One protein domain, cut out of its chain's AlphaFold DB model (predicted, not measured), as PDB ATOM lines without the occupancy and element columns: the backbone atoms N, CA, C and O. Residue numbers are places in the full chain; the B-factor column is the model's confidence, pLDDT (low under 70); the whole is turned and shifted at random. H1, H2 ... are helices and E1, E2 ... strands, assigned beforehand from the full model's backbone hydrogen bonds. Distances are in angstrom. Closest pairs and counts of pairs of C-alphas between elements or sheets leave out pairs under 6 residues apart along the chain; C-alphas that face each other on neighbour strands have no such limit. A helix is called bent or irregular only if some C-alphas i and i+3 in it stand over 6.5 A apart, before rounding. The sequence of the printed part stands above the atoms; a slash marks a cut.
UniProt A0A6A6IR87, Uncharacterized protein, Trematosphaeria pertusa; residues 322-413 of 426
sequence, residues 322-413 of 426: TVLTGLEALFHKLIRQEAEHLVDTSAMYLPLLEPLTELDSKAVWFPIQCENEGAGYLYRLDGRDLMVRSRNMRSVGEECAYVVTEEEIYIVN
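This is residues 322 to 413 of the 426 residues of an uncharacterized protein of Trematosphaeria pertusa (UniProt A0A6A6IR87). Picture one twisted sheet of five strands with a long helix, H1, packed along one face of it over E3 and E4, two layers in all. H1 makes a sharp turn near residue 339, and the short helix H2 only grazes the sheet, nearest to E2. The printed part has 92 residues with two named helices and five named strands, in the order H1 H2 E1 E2 E3 E4 E5; the sheet runs E1 E2 E3 E4 E5, all antiparallel, and the class is mixed, helices and strands. It is compact, with a radius of gyration of the C-alphas of 12.5 A, and its rounded outline spans 34 by 27 by 23 A.

Begin at the sheet, a meander, each strand the antiparallel neighbour of the one before: E1, residues 364 to 367; E2, 376 to 382; E3, 385 to 391; E4, 399 to 404; and E5, 409 to 412. Each two that follow each other form a hairpin; E1 and E5 are the edge strands. Look for N 366 and O 377 of E1 and E2, 2.8 A apart and within hydrogen-bond range, as are N 389 and O 378 of E3 and E2 at 2.8 A, N 402 and O 388 of E4 and E3 at 2.7 A, and N 410 and O 403 of E5 and E4 at 2.8 A. E4 and E5 run at 138 degrees between their directions. E1 and E4 are apart. Now turn to H1, residues 322 to 346, on the sheet at a height over the sheet of 10.1 A. It lies over E3 and E4 and runs along the strands, at 6 degrees to E3 on the local plane. The closest C-alphas of H1 and E4 are those of Leu 327 and Val 404, 6.3 A apart. H1 and E2 are near each other. H1 has a kink of 105 degrees near residue 339 and is irregular: C-alphas 338 and 341 are 8.9 A apart. H2, residues 354 to 358, grazes the sheet with its residues 355 to 357; its closest C-alphas to E2 are Leu 356 and Arg 380, 6.4 A. H1 and H2 are close but not clearly touching, with C-alphas 324 and 354 7.1 A apart. Of the O i to N i+4 pairs, 19 of 21 are within hydrogen-bond range in H1 and 0 of 1 in H2, where 2 of 2 O i to N i+3 pairs are.

Find C-alpha 376 at (-28.094, -49.745, -27.748), where E2 begins; E2 and E3 each measure 19.4 A, and E4 16.1 A. Find C-alpha 322 at (-28.850, -30.815, -10.342), where H1 begins its 28.2 A. E5 ends at C-alpha 412, (-42.693, -40.635, -28.031).

The C-alphas farthest apart are those of Thr 322 and Glu 371, 35.9 A. The printed part has no cut, and no link is long. The mean pLDDT of the printed part is 88.0, and residue 413 is under 70.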
ATOM      1  N   THR A 322     -27.726 -30.124 -10.999       88.38
ATOM      2  CA  THR A 322     -28.850 -30.815 -10.342       88.38
ATOM      3  C   THR A 322     -29.816 -31.434 -11.349       88.38
ATOM      4  O   THR A 322     -30.209 -32.582 -11.177       88.38
ATOM      5  N   VAL A 323     -30.137 -30.699 -12.417       87.50
ATOM      6  CA  VAL A 323     -30.976 -31.164 -13.531       87.50
ATOM      7  C   VAL A 323     -30.293 -32.329 -14.230       87.50
ATOM      8  O   VAL A 323     -30.869 -33.402 -14.359       87.50
ATOM      9  N   LEU A 324     -29.015 -32.159 -14.576       90.00
ATOM     10  CA  LEU A 324     -28.221 -33.185 -15.244       90.00
ATOM     11  C   LEU A 324     -28.146 -34.491 -14.433       90.00
ATOM     12  O   LEU A 324     -28.223 -35.575 -15.002       90.00
ATOM     13  N   THR A 325     -28.054 -34.384 -13.105       91.31
ATOM     14  CA  THR A 325     -28.055 -35.536 -12.187       91.31
ATOM     15  C   THR A 325     -29.420 -36.237 -12.162       91.31
ATOM     16  O   THR A 325     -29.472 -37.465 -12.143       91.31
ATOM     17  N   GLY A 326     -30.526 -35.480 -12.185       94.44
ATOM     18  CA  GLY A 326     -31.884 -36.031 -12.283       94.44
ATOM     19  C   GLY A 326     -32.115 -36.776 -13.600       94.44
ATOM     20  O   GLY A 326     -32.528 -37.937 -13.584       94.44
ATOM     21  N   LEU A 327     -31.745 -36.150 -14.723       94.75
ATOM     22  CA  LEU A 327     -31.794 -36.766 -16.052       94.75
ATOM     23  C   LEU A 327     -30.954 -38.045 -16.112       94.75
ATOM     24  O   LEU A 327     -31.403 -39.051 -16.652       94.75
ATOM     25  N   GLU A 328     -29.745 -38.026 -15.544       96.69
ATOM     26  CA  GLU A 328     -28.851 -39.186 -15.526       96.69
ATOM     27  C   GLU A 328     -29.472 -40.348 -14.742       96.69
ATOM     28  O   GLU A 328     -29.503 -41.478 -15.231       96.69
ATOM     29  N   ALA A 329     -30.044 -40.070 -13.567       95.56
ATOM     30  CA  ALA A 329     -30.708 -41.080 -12.751       95.56
ATOM     31  C   ALA A 329     -31.916 -41.709 -13.468       95.56
ATOM     32  O   ALA A 329     -32.069 -42.934 -13.462       95.56
ATOM     33  N   LEU A 330     -32.754 -40.891 -14.114       96.50
ATOM     34  CA  LEU A 330     -33.905 -41.370 -14.882       96.50
ATOM     35  C   LEU A 330     -33.475 -42.133 -16.139       96.50
ATOM     36  O   LEU A 330     -34.017 -43.201 -16.420       96.50
ATOM     37  N   PHE A 331     -32.444 -41.674 -16.847       97.06
ATOM     38  CA  PHE A 331     -31.904 -42.398 -17.995       97.06
ATOM     39  C   PHE A 331     -31.333 -43.760 -17.592       97.06
ATOM     40  O   PHE A 331     -31.593 -44.773 -18.238       97.06
ATOM     41  N   HIS A 332     -30.606 -43.829 -16.477       95.94
ATOM     42  CA  HIS A 332     -30.107 -45.100 -15.953       95.94
ATOM     43  C   HIS A 332     -31.239 -46.026 -15.510       95.94
ATOM     44  O   HIS A 332     -31.102 -47.245 -15.617       95.94
ATOM     45  N   LYS A 333     -32.348 -45.475 -15.003       94.62
ATOM     46  CA  LYS A 333     -33.558 -46.244 -14.698       94.62
ATOM     47  C   LYS A 333     -34.171 -46.820 -15.977       94.62
ATOM     48  O   LYS A 333     -34.437 -48.017 -15.995       94.62
ATOM     49  N   LEU A 334     -34.307 -46.020 -17.039       94.56
ATOM     50  CA  LEU A 334     -34.789 -46.471 -18.352       94.56
ATOM     51  C   LEU A 334     -33.937 -47.625 -18.900       94.56
ATOM     52  O   LEU A 334     -34.468 -48.685 -19.223       94.56
ATOM     53  N   ILE A 335     -32.612 -47.450 -18.930       94.56
ATOM     54  CA  ILE A 335     -31.680 -48.481 -19.412       94.56
ATOM     55  C   ILE A 335     -31.851 -49.777 -18.613       94.56
ATOM     56  O   ILE A 335     -31.910 -50.855 -19.196       94.56
ATOM     57  N   ARG A 336     -31.952 -49.698 -17.280       92.81
ATOM     58  CA  ARG A 336     -32.166 -50.893 -16.452       92.81
ATOM     59  C   ARG A 336     -33.526 -51.532 -16.698       92.81
ATOM     60  O   ARG A 336     -33.591 -52.745 -16.703       92.81
ATOM     61  N   GLN A 337     -34.584 -50.766 -16.937       91.00
ATOM     62  CA  GLN A 337     -35.904 -51.333 -17.230       91.00
ATOM     63  C   GLN A 337     -35.939 -52.093 -18.562       91.00
ATOM     64  O   GLN A 337     -36.616 -53.112 -18.663       91.00
ATOM     65  N   GLU A 338     -35.220 -51.622 -19.581       90.06
ATOM     66  CA  GLU A 338     -35.185 -52.284 -20.891       90.06
ATOM     67  C   GLU A 338     -34.124 -53.388 -20.996       90.06
ATOM     68  O   GLU A 338     -34.328 -54.368 -21.709       90.06
ATOM     69  N   ALA A 339     -32.993 -53.240 -20.302       86.12
ATOM     70  CA  ALA A 339     -31.803 -54.071 -20.480       86.12
ATOM     71  C   ALA A 339     -31.340 -54.778 -19.194       86.12
ATOM     72  O   ALA A 339     -30.197 -55.235 -19.151       86.12
ATOM     73  N   GLU A 340     -32.185 -54.855 -18.157       80.25
ATOM     74  CA  GLU A 340     -31.854 -55.245 -16.769       80.25
ATOM     75  C   GLU A 340     -30.809 -56.359 -16.686       80.25
ATOM     76  O   GLU A 340     -29.684 -56.157 -16.223       80.25
ATOM     77  N   HIS A 341     -31.154 -57.527 -17.237       80.44
ATOM     78  CA  HIS A 341     -30.306 -58.708 -17.179       80.44
ATOM     79  C   HIS A 341     -28.937 -58.468 -17.828       80.44
ATOM     80  O   HIS A 341     -27.934 -58.956 -17.320       80.44
ATOM     81  N   LEU A 342     -28.857 -57.720 -18.931       84.12
ATOM     82  CA  LEU A 342     -27.598 -57.439 -19.628       84.12
ATOM     83  C   LEU A 342     -26.723 -56.465 -18.837       84.12
ATOM     84  O   LEU A 342     -25.520 -56.694 -18.697       84.12
ATOM     85  N   VAL A 343     -27.323 -55.410 -18.289       85.94
ATOM     86  CA  VAL A 343     -26.620 -54.344 -17.563       85.94
ATOM     87  C   VAL A 343     -26.055 -54.859 -16.247       85.94
ATOM     88  O   VAL A 343     -24.870 -54.651 -15.968       85.94
ATOM     89  N   ASP A 344     -26.861 -55.583 -15.471       84.81
ATOM     90  CA  ASP A 344     -26.465 -56.065 -14.149       84.81
ATOM     91  C   ASP A 344     -25.548 -57.293 -14.259       84.81
ATOM     92  O   ASP A 344     -24.495 -57.360 -13.610       84.81
ATOM     93  N   THR A 345     -25.848 -58.227 -15.173       83.31
ATOM     94  CA  THR A 345     -24.986 -59.403 -15.407       83.31
ATOM     95  C   THR A 345     -23.641 -59.025 -16.004       83.31
ATOM     96  O   THR A 345     -22.679 -59.749 -15.760       83.31
ATOM     97  N   SER A 346     -23.529 -57.885 -16.692       83.88
ATOM     98  CA  SER A 346     -22.257 -57.383 -17.237       83.88
ATOM     99  C   SER A 346     -21.610 -56.291 -16.376       83.88
ATOM    100  O   SER A 346     -20.461 -55.934 -16.617       83.88
ATOM    101  N   ALA A 347     -22.300 -55.802 -15.332       87.50
ATOM    102  CA  ALA A 347     -21.879 -54.677 -14.487       87.50
ATOM    103  C   ALA A 347     -21.424 -53.479 -15.336       87.50
ATOM    104  O   ALA A 347     -20.310 -52.970 -15.189       87.50
ATOM    105  N   MET A 348     -22.275 -53.079 -16.283       91.50
ATOM    106  CA  MET A 348     -21.928 -52.047 -17.256       91.50
ATOM    107  C   MET A 348     -21.711 -50.684 -16.599       91.50
ATOM    108  O   MET A 348     -22.418 -50.284 -15.672       91.50
ATOM    109  N   TYR A 349     -20.761 -49.929 -17.144       93.62
ATOM    110  CA  TYR A 349     -20.580 -48.528 -16.805       93.62
ATOM    111  C   TYR A 349     -21.575 -47.672 -17.595       93.62
ATOM    112  O   TYR A 349     -21.392 -47.430 -18.790       93.62
ATOM    113  N   LEU A 350     -22.649 -47.251 -16.928       95.06
ATOM    114  CA  LEU A 350     -23.721 -46.482 -17.558       95.06
ATOM    115  C   LEU A 350     -23.277 -45.058 -17.949       95.06
ATOM    116  O   LEU A 350     -22.399 -44.500 -17.284       95.06
ATOM    117  N   PRO A 351     -23.872 -44.476 -19.010       95.94
ATOM    118  CA  PRO A 351     -23.560 -43.136 -19.503       95.94
ATOM    119  C   PRO A 351     -23.562 -42.034 -18.451       95.94
ATOM    120  O   PRO A 351     -24.573 -41.826 -17.789       95.94
ATOM    121  N   LEU A 352     -22.472 -41.269 -18.365       94.69
ATOM    122  CA  LEU A 352     -22.509 -39.966 -17.703       94.69
ATOM    123  C   LEU A 352     -23.051 -38.904 -18.663       94.69
ATOM    124  O   LEU A 352     -22.733 -38.933 -19.857       94.69
ATOM    125  N   LEU A 353     -23.827 -37.949 -18.145       95.12
ATOM    126  CA  LEU A 353     -24.429 -36.896 -18.972       95.12
ATOM    127  C   LEU A 353     -23.613 -35.591 -19.026       95.12
ATOM    128  O   LEU A 353     -23.797 -34.812 -19.958       95.12
ATOM    129  N   GLU A 354     -22.662 -35.365 -18.107       92.69
ATOM    130  CA  GLU A 354     -21.769 -34.180 -18.116       92.69
ATOM    131  C   GLU A 354     -21.064 -33.961 -19.475       92.69
ATOM    132  O   GLU A 354     -21.049 -32.823 -19.952       92.69
ATOM    133  N   PRO A 355     -20.580 -35.006 -20.181       94.50
ATOM    134  CA  PRO A 355     -19.993 -34.858 -21.515       94.50
ATOM    135  C   PRO A 355     -20.932 -34.339 -22.602       94.50
ATOM    136  O   PRO A 355     -20.463 -33.752 -23.577       94.50
ATOM    137  N   LEU A 356     -22.251 -34.499 -22.455       93.25
ATOM    138  CA  LEU A 356     -23.208 -33.976 -23.434       93.25
ATOM    139  C   LEU A 356     -23.250 -32.449 -23.451       93.25
ATOM    140  O   LEU A 356     -23.605 -31.865 -24.471       93.25
ATOM    141  N   THR A 357     -22.852 -31.799 -22.355       89.81
ATOM    142  CA  THR A 357     -22.799 -30.332 -22.277       89.81
ATOM    143  C   THR A 357     -21.754 -29.738 -23.227       89.81
ATOM    144  O   THR A 357     -21.881 -28.584 -23.636       89.81
ATOM    145  N   GLU A 358     -20.755 -30.527 -23.648       89.56
ATOM    146  CA  GLU A 358     -19.761 -30.135 -24.659       89.56
ATOM    147  C   GLU A 358     -20.302 -30.177 -26.096       89.56
ATOM    148  O   GLU A 358     -19.661 -29.685 -27.032       89.56
ATOM    149  N   LEU A 359     -21.442 -30.838 -26.303       87.50
ATOM    150  CA  LEU A 359     -21.962 -31.173 -27.620       87.50
ATOM    151  C   LEU A 359     -23.034 -30.175 -28.037       87.50
ATOM    152  O   LEU A 359     -23.865 -29.782 -27.232       87.50
ATOM    153  N   ASP A 360     -23.022 -29.794 -29.311       80.81
ATOM    154  CA  ASP A 360     -24.014 -28.895 -29.910       80.81
ATOM    155  C   ASP A 360     -25.267 -29.682 -30.314       80.81
ATOM    156  O   ASP A 360     -25.504 -29.941 -31.492       80.81
ATOM    157  N   SER A 361     -25.961 -30.250 -29.325       74.44
ATOM    158  CA  SER A 361     -27.112 -31.151 -29.528       74.44
ATOM    159  C   SER A 361     -26.807 -32.332 -30.468       74.44
ATOM    160  O   SER A 361     -27.681 -32.869 -31.157       74.44
ATOM    161  N   LYS A 362     -25.539 -32.765 -30.485       86.94
ATOM    162  CA  LYS A 362     -25.089 -33.974 -31.184       86.94
ATOM    163  C   LYS A 362     -25.315 -35.198 -30.303       86.94
ATOM    164  O   LYS A 362     -25.094 -35.153 -29.094       86.94
ATOM    165  N   ALA A 363     -25.739 -36.290 -30.930       90.06
ATOM    166  CA  ALA A 363     -25.992 -37.549 -30.251       90.06
ATOM    167  C   ALA A 363     -24.716 -38.297 -29.856       90.06
ATOM    168  O   ALA A 363     -23.676 -38.202 -30.514       90.06
ATOM    169  N   VAL A 364     -24.831 -39.061 -28.775       94.50
ATOM    170  CA  VAL A 364     -23.850 -40.043 -28.324       94.50
ATOM    171  C   VAL A 364     -24.478 -41.423 -28.423       94.50
ATOM    172  O   VAL A 364     -25.645 -41.619 -28.087       94.50
ATOM    173  N   TRP A 365     -23.694 -42.374 -28.913       95.25
ATOM    174  CA  TRP A 365     -24.071 -43.771 -29.016       95.25
ATOM    175  C   TRP A 365     -23.585 -44.550 -27.795       95.25
ATOM    176  O   TRP A 365     -22.409 -44.483 -27.445       95.25
ATOM    177  N   PHE A 366     -24.470 -45.310 -27.163       95.81
ATOM    178  CA  PHE A 366     -24.147 -46.258 -26.104       95.81
ATOM    179  C   PHE A 366     -24.488 -47.682 -26.578       95.81
ATOM    180  O   PHE A 366     -25.647 -48.089 -26.467       95.81
ATOM    181  N   PRO A 367     -23.512 -48.431 -27.129       93.00
ATOM    182  CA  PRO A 367     -23.729 -49.791 -27.607       93.00
ATOM    183  C   PRO A 367     -23.919 -50.771 -26.451       93.00
ATOM    184  O   PRO A 367     -23.172 -50.752 -25.465       93.00
ATOM    185  N   ILE A 368     -24.864 -51.690 -26.629       90.94
ATOM    186  CA  ILE A 368     -25.086 -52.858 -25.780       90.94
ATOM    187  C   ILE A 368     -24.720 -54.097 -26.598       90.94
ATOM    188  O   ILE A 368     -25.323 -54.369 -27.630       90.94
ATOM    189  N   GLN A 369     -23.718 -54.855 -26.147       87.31
ATOM    190  CA  GLN A 369     -23.287 -56.067 -26.837       87.31
ATOM    191  C   GLN A 369     -24.194 -57.216 -26.388       87.31
ATOM    192  O   GLN A 369     -24.076 -57.726 -25.271       87.31
ATOM    193  N   CYS A 370     -25.144 -57.584 -27.243       84.75
ATOM    194  CA  CYS A 370     -26.089 -58.673 -27.017       84.75
ATOM    195  C   CYS A 370     -26.355 -59.444 -28.320       84.75
ATOM    196  O   CYS A 370     -25.673 -59.245 -29.322       84.75
ATOM    197  N   GLU A 371     -27.328 -60.358 -28.303       83.00
ATOM    198  CA  GLU A 371     -27.682 -61.177 -29.472       83.00
ATOM    199  C   GLU A 371     -28.203 -60.343 -30.656       83.00
ATOM    200  O   GLU A 371     -28.079 -60.758 -31.808       83.00
ATOM    201  N   ASN A 372     -28.746 -59.155 -30.383       85.69
ATOM    202  CA  ASN A 372     -29.263 -58.250 -31.398       85.69
ATOM    203  C   ASN A 372     -28.150 -57.304 -31.876       85.69
ATOM    204  O   ASN A 372     -27.708 -56.414 -31.148       85.69
ATOM    205  N   GLU A 373     -27.710 -57.470 -33.124       83.69
ATOM    206  CA  GLU A 373     -26.699 -56.593 -33.723       83.69
ATOM    207  C   GLU A 373     -27.174 -55.127 -33.733       83.69
ATOM    208  O   GLU A 373     -28.316 -54.824 -34.087       83.69
ATOM    209  N   GLY A 374     -26.294 -54.198 -33.353       85.19
ATOM    210  CA  GLY A 374     -26.612 -52.768 -33.308       85.19
ATOM    211  C   GLY A 374     -27.530 -52.359 -32.151       85.19
ATOM    212  O   GLY A 374     -28.109 -51.274 -32.203       85.19
ATOM    213  N   ALA A 375     -27.679 -53.202 -31.125       90.94
ATOM    214  CA  ALA A 375     -28.426 -52.850 -29.928       90.94
ATOM    215  C   ALA A 375     -27.755 -51.729 -29.130       90.94
ATOM    216  O   ALA A 375     -26.533 -51.693 -28.958       90.94
ATOM    217  N   GLY A 376     -28.568 -50.810 -28.618       93.62
ATOM    218  CA  GLY A 376     -28.094 -49.745 -27.748       93.62
ATOM    219  C   GLY A 376     -28.973 -48.509 -27.738       93.62
ATOM    220  O   GLY A 376     -30.141 -48.535 -28.130       93.62
ATOM    221  N   TYR A 377     -28.383 -47.415 -27.268       94.81
ATOM    222  CA  TYR A 377     -29.073 -46.156 -27.021       94.81
ATOM    223  C   TYR A 377     -28.368 -45.008 -27.722       94.81
ATOM    224  O   TYR A 377     -27.185 -44.754 -27.494       94.81
ATOM    225  N   LEU A 378     -29.111 -44.270 -28.537       94.25
ATOM    226  CA  LEU A 378     -28.680 -42.994 -29.080       94.25
ATOM    227  C   LEU A 378     -29.303 -41.883 -28.236       94.25
ATOM    228  O   LEU A 378     -30.520 -41.836 -28.104       94.25
ATOM    229  N   TYR A 379     -28.497 -41.007 -27.646       94.12
ATOM    230  CA  TYR A 379     -29.004 -40.021 -26.690       94.12
ATOM    231  C   TYR A 379     -28.308 -38.667 -26.817       94.12
ATOM    232  O   TYR A 379     -27.146 -38.584 -27.217       94.12
ATOM    233  N   ARG A 380     -29.022 -37.588 -26.483       92.50
ATOM    234  CA  ARG A 380     -28.469 -36.227 -26.381       92.50
ATOM    235  C   ARG A 380     -29.340 -35.307 -25.542       92.50
ATOM    236  O   ARG A 380     -30.516 -35.577 -25.329       92.50
ATOM    237  N   LEU A 381     -28.750 -34.182 -25.156       85.81
ATOM    238  CA  LEU A 381     -29.476 -33.060 -24.579       85.81
ATOM    239  C   LEU A 381     -30.204 -32.267 -25.668       85.81
ATOM    240  O   LEU A 381     -29.627 -31.988 -26.721       85.81
ATOM    241  N   ASP A 382     -31.438 -31.887 -25.363       82.12
ATOM    242  CA  ASP A 382     -32.196 -30.846 -26.044       82.12
ATOM    243  C   ASP A 382     -32.718 -29.871 -24.982       82.12
ATOM    244  O   ASP A 382     -33.632 -30.171 -24.212       82.12
ATOM    245  N   GLY A 383     -32.036 -28.734 -24.838       81.81
ATOM    246  CA  GLY A 383     -32.253 -27.840 -23.704       81.81
ATOM    247  C   GLY A 383     -32.007 -28.545 -22.365       81.81
ATOM    248  O   GLY A 383     -30.868 -28.880 -22.038       81.81
ATOM    249  N   ARG A 384     -33.073 -28.724 -21.576       86.00
ATOM    250  CA  ARG A 384     -33.046 -29.384 -20.255       86.00
ATOM    251  C   ARG A 384     -33.616 -30.795 -20.256       86.00
ATOM    252  O   ARG A 384     -33.667 -31.407 -19.195       86.00
ATOM    253  N   ASP A 385     -33.981 -31.303 -21.420       85.81
ATOM    254  CA  ASP A 385     -34.503 -32.648 -21.558       85.81
ATOM    255  C   ASP A 385     -33.442 -33.535 -22.204       85.81
ATOM    256  O   ASP A 385     -32.612 -33.094 -23.010       85.81
ATOM    257  N   LEU A 386     -33.447 -34.810 -21.831       89.69
ATOM    258  CA  LEU A 386     -32.633 -35.819 -22.477       89.69
ATOM    259  C   LEU A 386     -33.509 -36.614 -23.432       89.69
ATOM    260  O   LEU A 386     -34.429 -37.329 -23.053       89.69
ATOM    261  N   MET A 387     -33.152 -36.529 -24.695       89.31
ATOM    262  CA  MET A 387     -33.827 -37.238 -25.754       89.31
ATOM    263  C   MET A 387     -33.072 -38.530 -26.045       89.31
ATOM    264  O   MET A 387     -31.857 -38.507 -26.272       89.31
ATOM    265  N   VAL A 388     -33.783 -39.652 -26.036       89.88
ATOM    266  CA  VAL A 388     -33.207 -40.996 -26.124       89.88
ATOM    267  C   VAL A 388     -33.928 -41.787 -27.203       89.88
ATOM    268  O   VAL A 388     -35.147 -41.749 -27.309       89.88
ATOM    269  N   ARG A 389     -33.181 -42.549 -27.991       91.38
ATOM    270  CA  ARG A 389     -33.712 -43.543 -28.915       91.38
ATOM    271  C   ARG A 389     -33.060 -44.884 -28.612       91.38
ATOM    272  O   ARG A 389     -31.854 -45.028 -28.814       91.38
ATOM    273  N   SER A 390     -33.836 -45.837 -28.106       92.31
ATOM    274  CA  SER A 390     -33.391 -47.223 -27.987       92.31
ATOM    275  C   SER A 390     -33.521 -47.904 -29.349       92.31
ATOM    276  O   SER A 390     -34.425 -47.599 -30.131       92.31
ATOM    277  N   ARG A 391     -32.565 -48.775 -29.671       91.31
ATOM    278  CA  ARG A 391     -32.517 -49.528 -30.928       91.31
ATOM    279  C   ARG A 391     -32.189 -50.972 -30.642       91.31
ATOM    280  O   ARG A 391     -31.294 -51.240 -29.845       91.31
ATOM    281  N   ASN A 392     -32.893 -51.883 -31.303       88.00
ATOM    282  CA  ASN A 392     -32.655 -53.324 -31.275       88.00
ATOM    283  C   ASN A 392     -32.566 -53.935 -29.859       88.00
ATOM    284  O   ASN A 392     -32.000 -55.012 -29.680       88.00
ATOM    285  N   MET A 393     -33.122 -53.272 -28.837       87.62
ATOM    286  CA  MET A 393     -33.010 -53.719 -27.443       87.62
ATOM    287  C   MET A 393     -33.875 -54.947 -27.158       87.62
ATOM    288  O   MET A 393     -33.465 -55.832 -26.412       87.62
ATOM    289  N   ARG A 394     -35.054 -55.019 -27.782       83.56
ATOM    290  CA  ARG A 394     -36.014 -56.120 -27.631       83.56
ATOM    291  C   ARG A 394     -36.010 -57.043 -28.848       83.56
ATOM    292  O   ARG A 394     -35.910 -58.257 -28.691       83.56
ATOM    293  N   SER A 395     -36.057 -56.475 -30.051       81.88
ATOM    294  CA  SER A 395     -35.988 -57.220 -31.309       81.88
ATOM    295  C   SER A 395     -35.270 -56.432 -32.409       81.88
ATOM    296  O   SER A 395     -35.205 -55.206 -32.367       81.88
ATOM    297  N   VAL A 396     -34.687 -57.128 -33.391       80.31
ATOM    298  CA  VAL A 396     -33.978 -56.486 -34.511       80.31
ATOM    299  C   VAL A 396     -34.960 -55.670 -35.362       80.31
ATOM    300  O   VAL A 396     -35.953 -56.205 -35.846       80.31
ATOM    301  N   GLY A 397     -34.646 -54.393 -35.579       77.31
ATOM    302  CA  GLY A 397     -35.467 -53.425 -36.311       77.31
ATOM    303  C   GLY A 397     -36.413 -52.607 -35.430       77.31
ATOM    304  O   GLY A 397     -37.057 -51.692 -35.934       77.31
ATOM    305  N   GLU A 398     -36.501 -52.907 -34.132       83.25
ATOM    306  CA  GLU A 398     -37.325 -52.152 -33.188       83.25
ATOM    307  C   GLU A 398     -36.584 -50.906 -32.699       83.25
ATOM    308  O   GLU A 398     -35.450 -50.982 -32.214       83.25
ATOM    309  N   GLU A 399     -37.247 -49.757 -32.800       87.56
ATOM    310  CA  GLU A 399     -36.777 -48.494 -32.241       87.56
ATOM    311  C   GLU A 399     -37.872 -47.889 -31.361       87.56
ATOM    312  O   GLU A 399     -39.046 -47.873 -31.733       87.56
ATOM    313  N   CYS A 400     -37.494 -47.365 -30.199       85.06
ATOM    314  CA  CYS A 400     -38.388 -46.589 -29.344       85.06
ATOM    315  C   CYS A 400     -37.726 -45.258 -29.002       85.06
ATOM    316  O   CYS A 400     -36.535 -45.202 -28.696       85.06
ATOM    317  N   ALA A 401     -38.493 -44.174 -29.072       86.12
ATOM    318  CA  ALA A 401     -38.033 -42.845 -28.706       86.12
ATOM    319  C   ALA A 401     -38.604 -42.449 -27.343       86.12
ATOM    320  O   ALA A 401     -39.769 -42.704 -27.042       86.12
ATOM    321  N   TYR A 402     -37.777 -41.801 -26.533       85.06
ATOM    322  CA  TYR A 402     -38.108 -41.341 -25.199       85.06
ATOM    323  C   TYR A 402     -37.663 -39.895 -25.010       85.06
ATOM    324  O   TYR A 402     -36.610 -39.486 -25.507       85.06
ATOM    325  N   VAL A 403     -38.439 -39.158 -24.223       85.62
ATOM    326  CA  VAL A 403     -38.023 -37.886 -23.630       85.62
ATOM    327  C   VAL A 403     -37.915 -38.093 -22.132       85.62
ATOM    328  O   VAL A 403     -38.888 -38.455 -21.475       85.62
ATOM    329  N   VAL A 404     -36.725 -37.885 -21.593       87.31
ATOM    330  CA  VAL A 404     -36.460 -37.895 -20.160       87.31
ATOM    331  C   VAL A 404     -36.411 -36.443 -19.704       87.31
ATOM    332  O   VAL A 404     -35.566 -35.682 -20.174       87.31
ATOM    333  N   THR A 405     -37.317 -36.062 -18.812       87.12
ATOM    334  CA  THR A 405     -37.373 -34.721 -18.213       87.12
ATOM    335  C   THR A 405     -36.831 -34.765 -16.785       87.12
ATOM    336  O   THR A 405     -36.368 -35.804 -16.320       87.12
ATOM    337  N   GLU A 406     -36.874 -33.645 -16.062       81.62
ATOM    338  CA  GLU A 406     -36.449 -33.591 -14.653       81.62
ATOM    339  C   GLU A 406     -37.247 -34.530 -13.729       81.62
ATOM    340  O   GLU A 406     -36.737 -34.938 -12.684       81.62
ATOM    341  N   GLU A 407     -38.481 -34.880 -14.102       79.38
ATOM    342  CA  GLU A 407     -39.420 -35.593 -13.231       79.38
ATOM    343  C   GLU A 407     -39.773 -36.990 -13.755       79.38
ATOM    344  O   GLU A 407     -39.920 -37.927 -12.966       79.38
ATOM    345  N   GLU A 408     -39.896 -37.156 -15.076       85.06
ATOM    346  CA  GLU A 408     -40.525 -38.336 -15.673       85.06
ATOM    347  C   GLU A 408     -39.862 -38.765 -16.993       85.06
ATOM    348  O   GLU A 408     -39.003 -38.086 -17.559       85.06
ATOM    349  N   ILE A 409     -40.261 -39.943 -17.476       83.88
ATOM    350  CA  ILE A 409     -39.852 -40.491 -18.772       83.88
ATOM    351  C   ILE A 409     -41.113 -40.647 -19.621       83.88
ATOM    352  O   ILE A 409     -42.027 -41.380 -19.242       83.88
ATOM    353  N   TYR A 410     -41.136 -40.005 -20.783       77.88
ATOM    354  CA  TYR A 410     -42.216 -40.099 -21.761       77.88
ATOM    355  C   TYR A 410     -41.781 -40.950 -22.945       77.88
ATOM    356  O   TYR A 410     -40.657 -40.815 -23.425       77.88
ATOM    357  N   ILE A 411     -42.679 -41.796 -23.442       80.12
ATOM    358  CA  ILE A 411     -42.492 -42.504 -24.712       80.12
ATOM    359  C   ILE A 411     -43.054 -41.613 -25.814       80.12
ATOM    360  O   ILE A 411     -44.212 -41.201 -25.753       80.12
ATOM    361  N   VAL A 412     -42.240 -41.320 -26.823       77.38
ATOM    362  CA  VAL A 412     -42.693 -40.635 -28.031       77.38
ATOM    363  C   VAL A 412     -43.168 -41.712 -28.990       77.38
ATOM    364  O   VAL A 412     -42.372 -42.299 -29.725       77.38
ATOM    365  N   ASN A 413     -44.465 -42.008 -28.951       56.62
ATOM    366  CA  ASN A 413     -45.079 -42.799 -30.005       56.62
ATOM    367  C   ASN A 413     -45.030 -41.950 -31.278       56.62
ATOM    368  O   ASN A 413     -45.570 -40.844 -31.306       56.62
TER     369      ASN A 413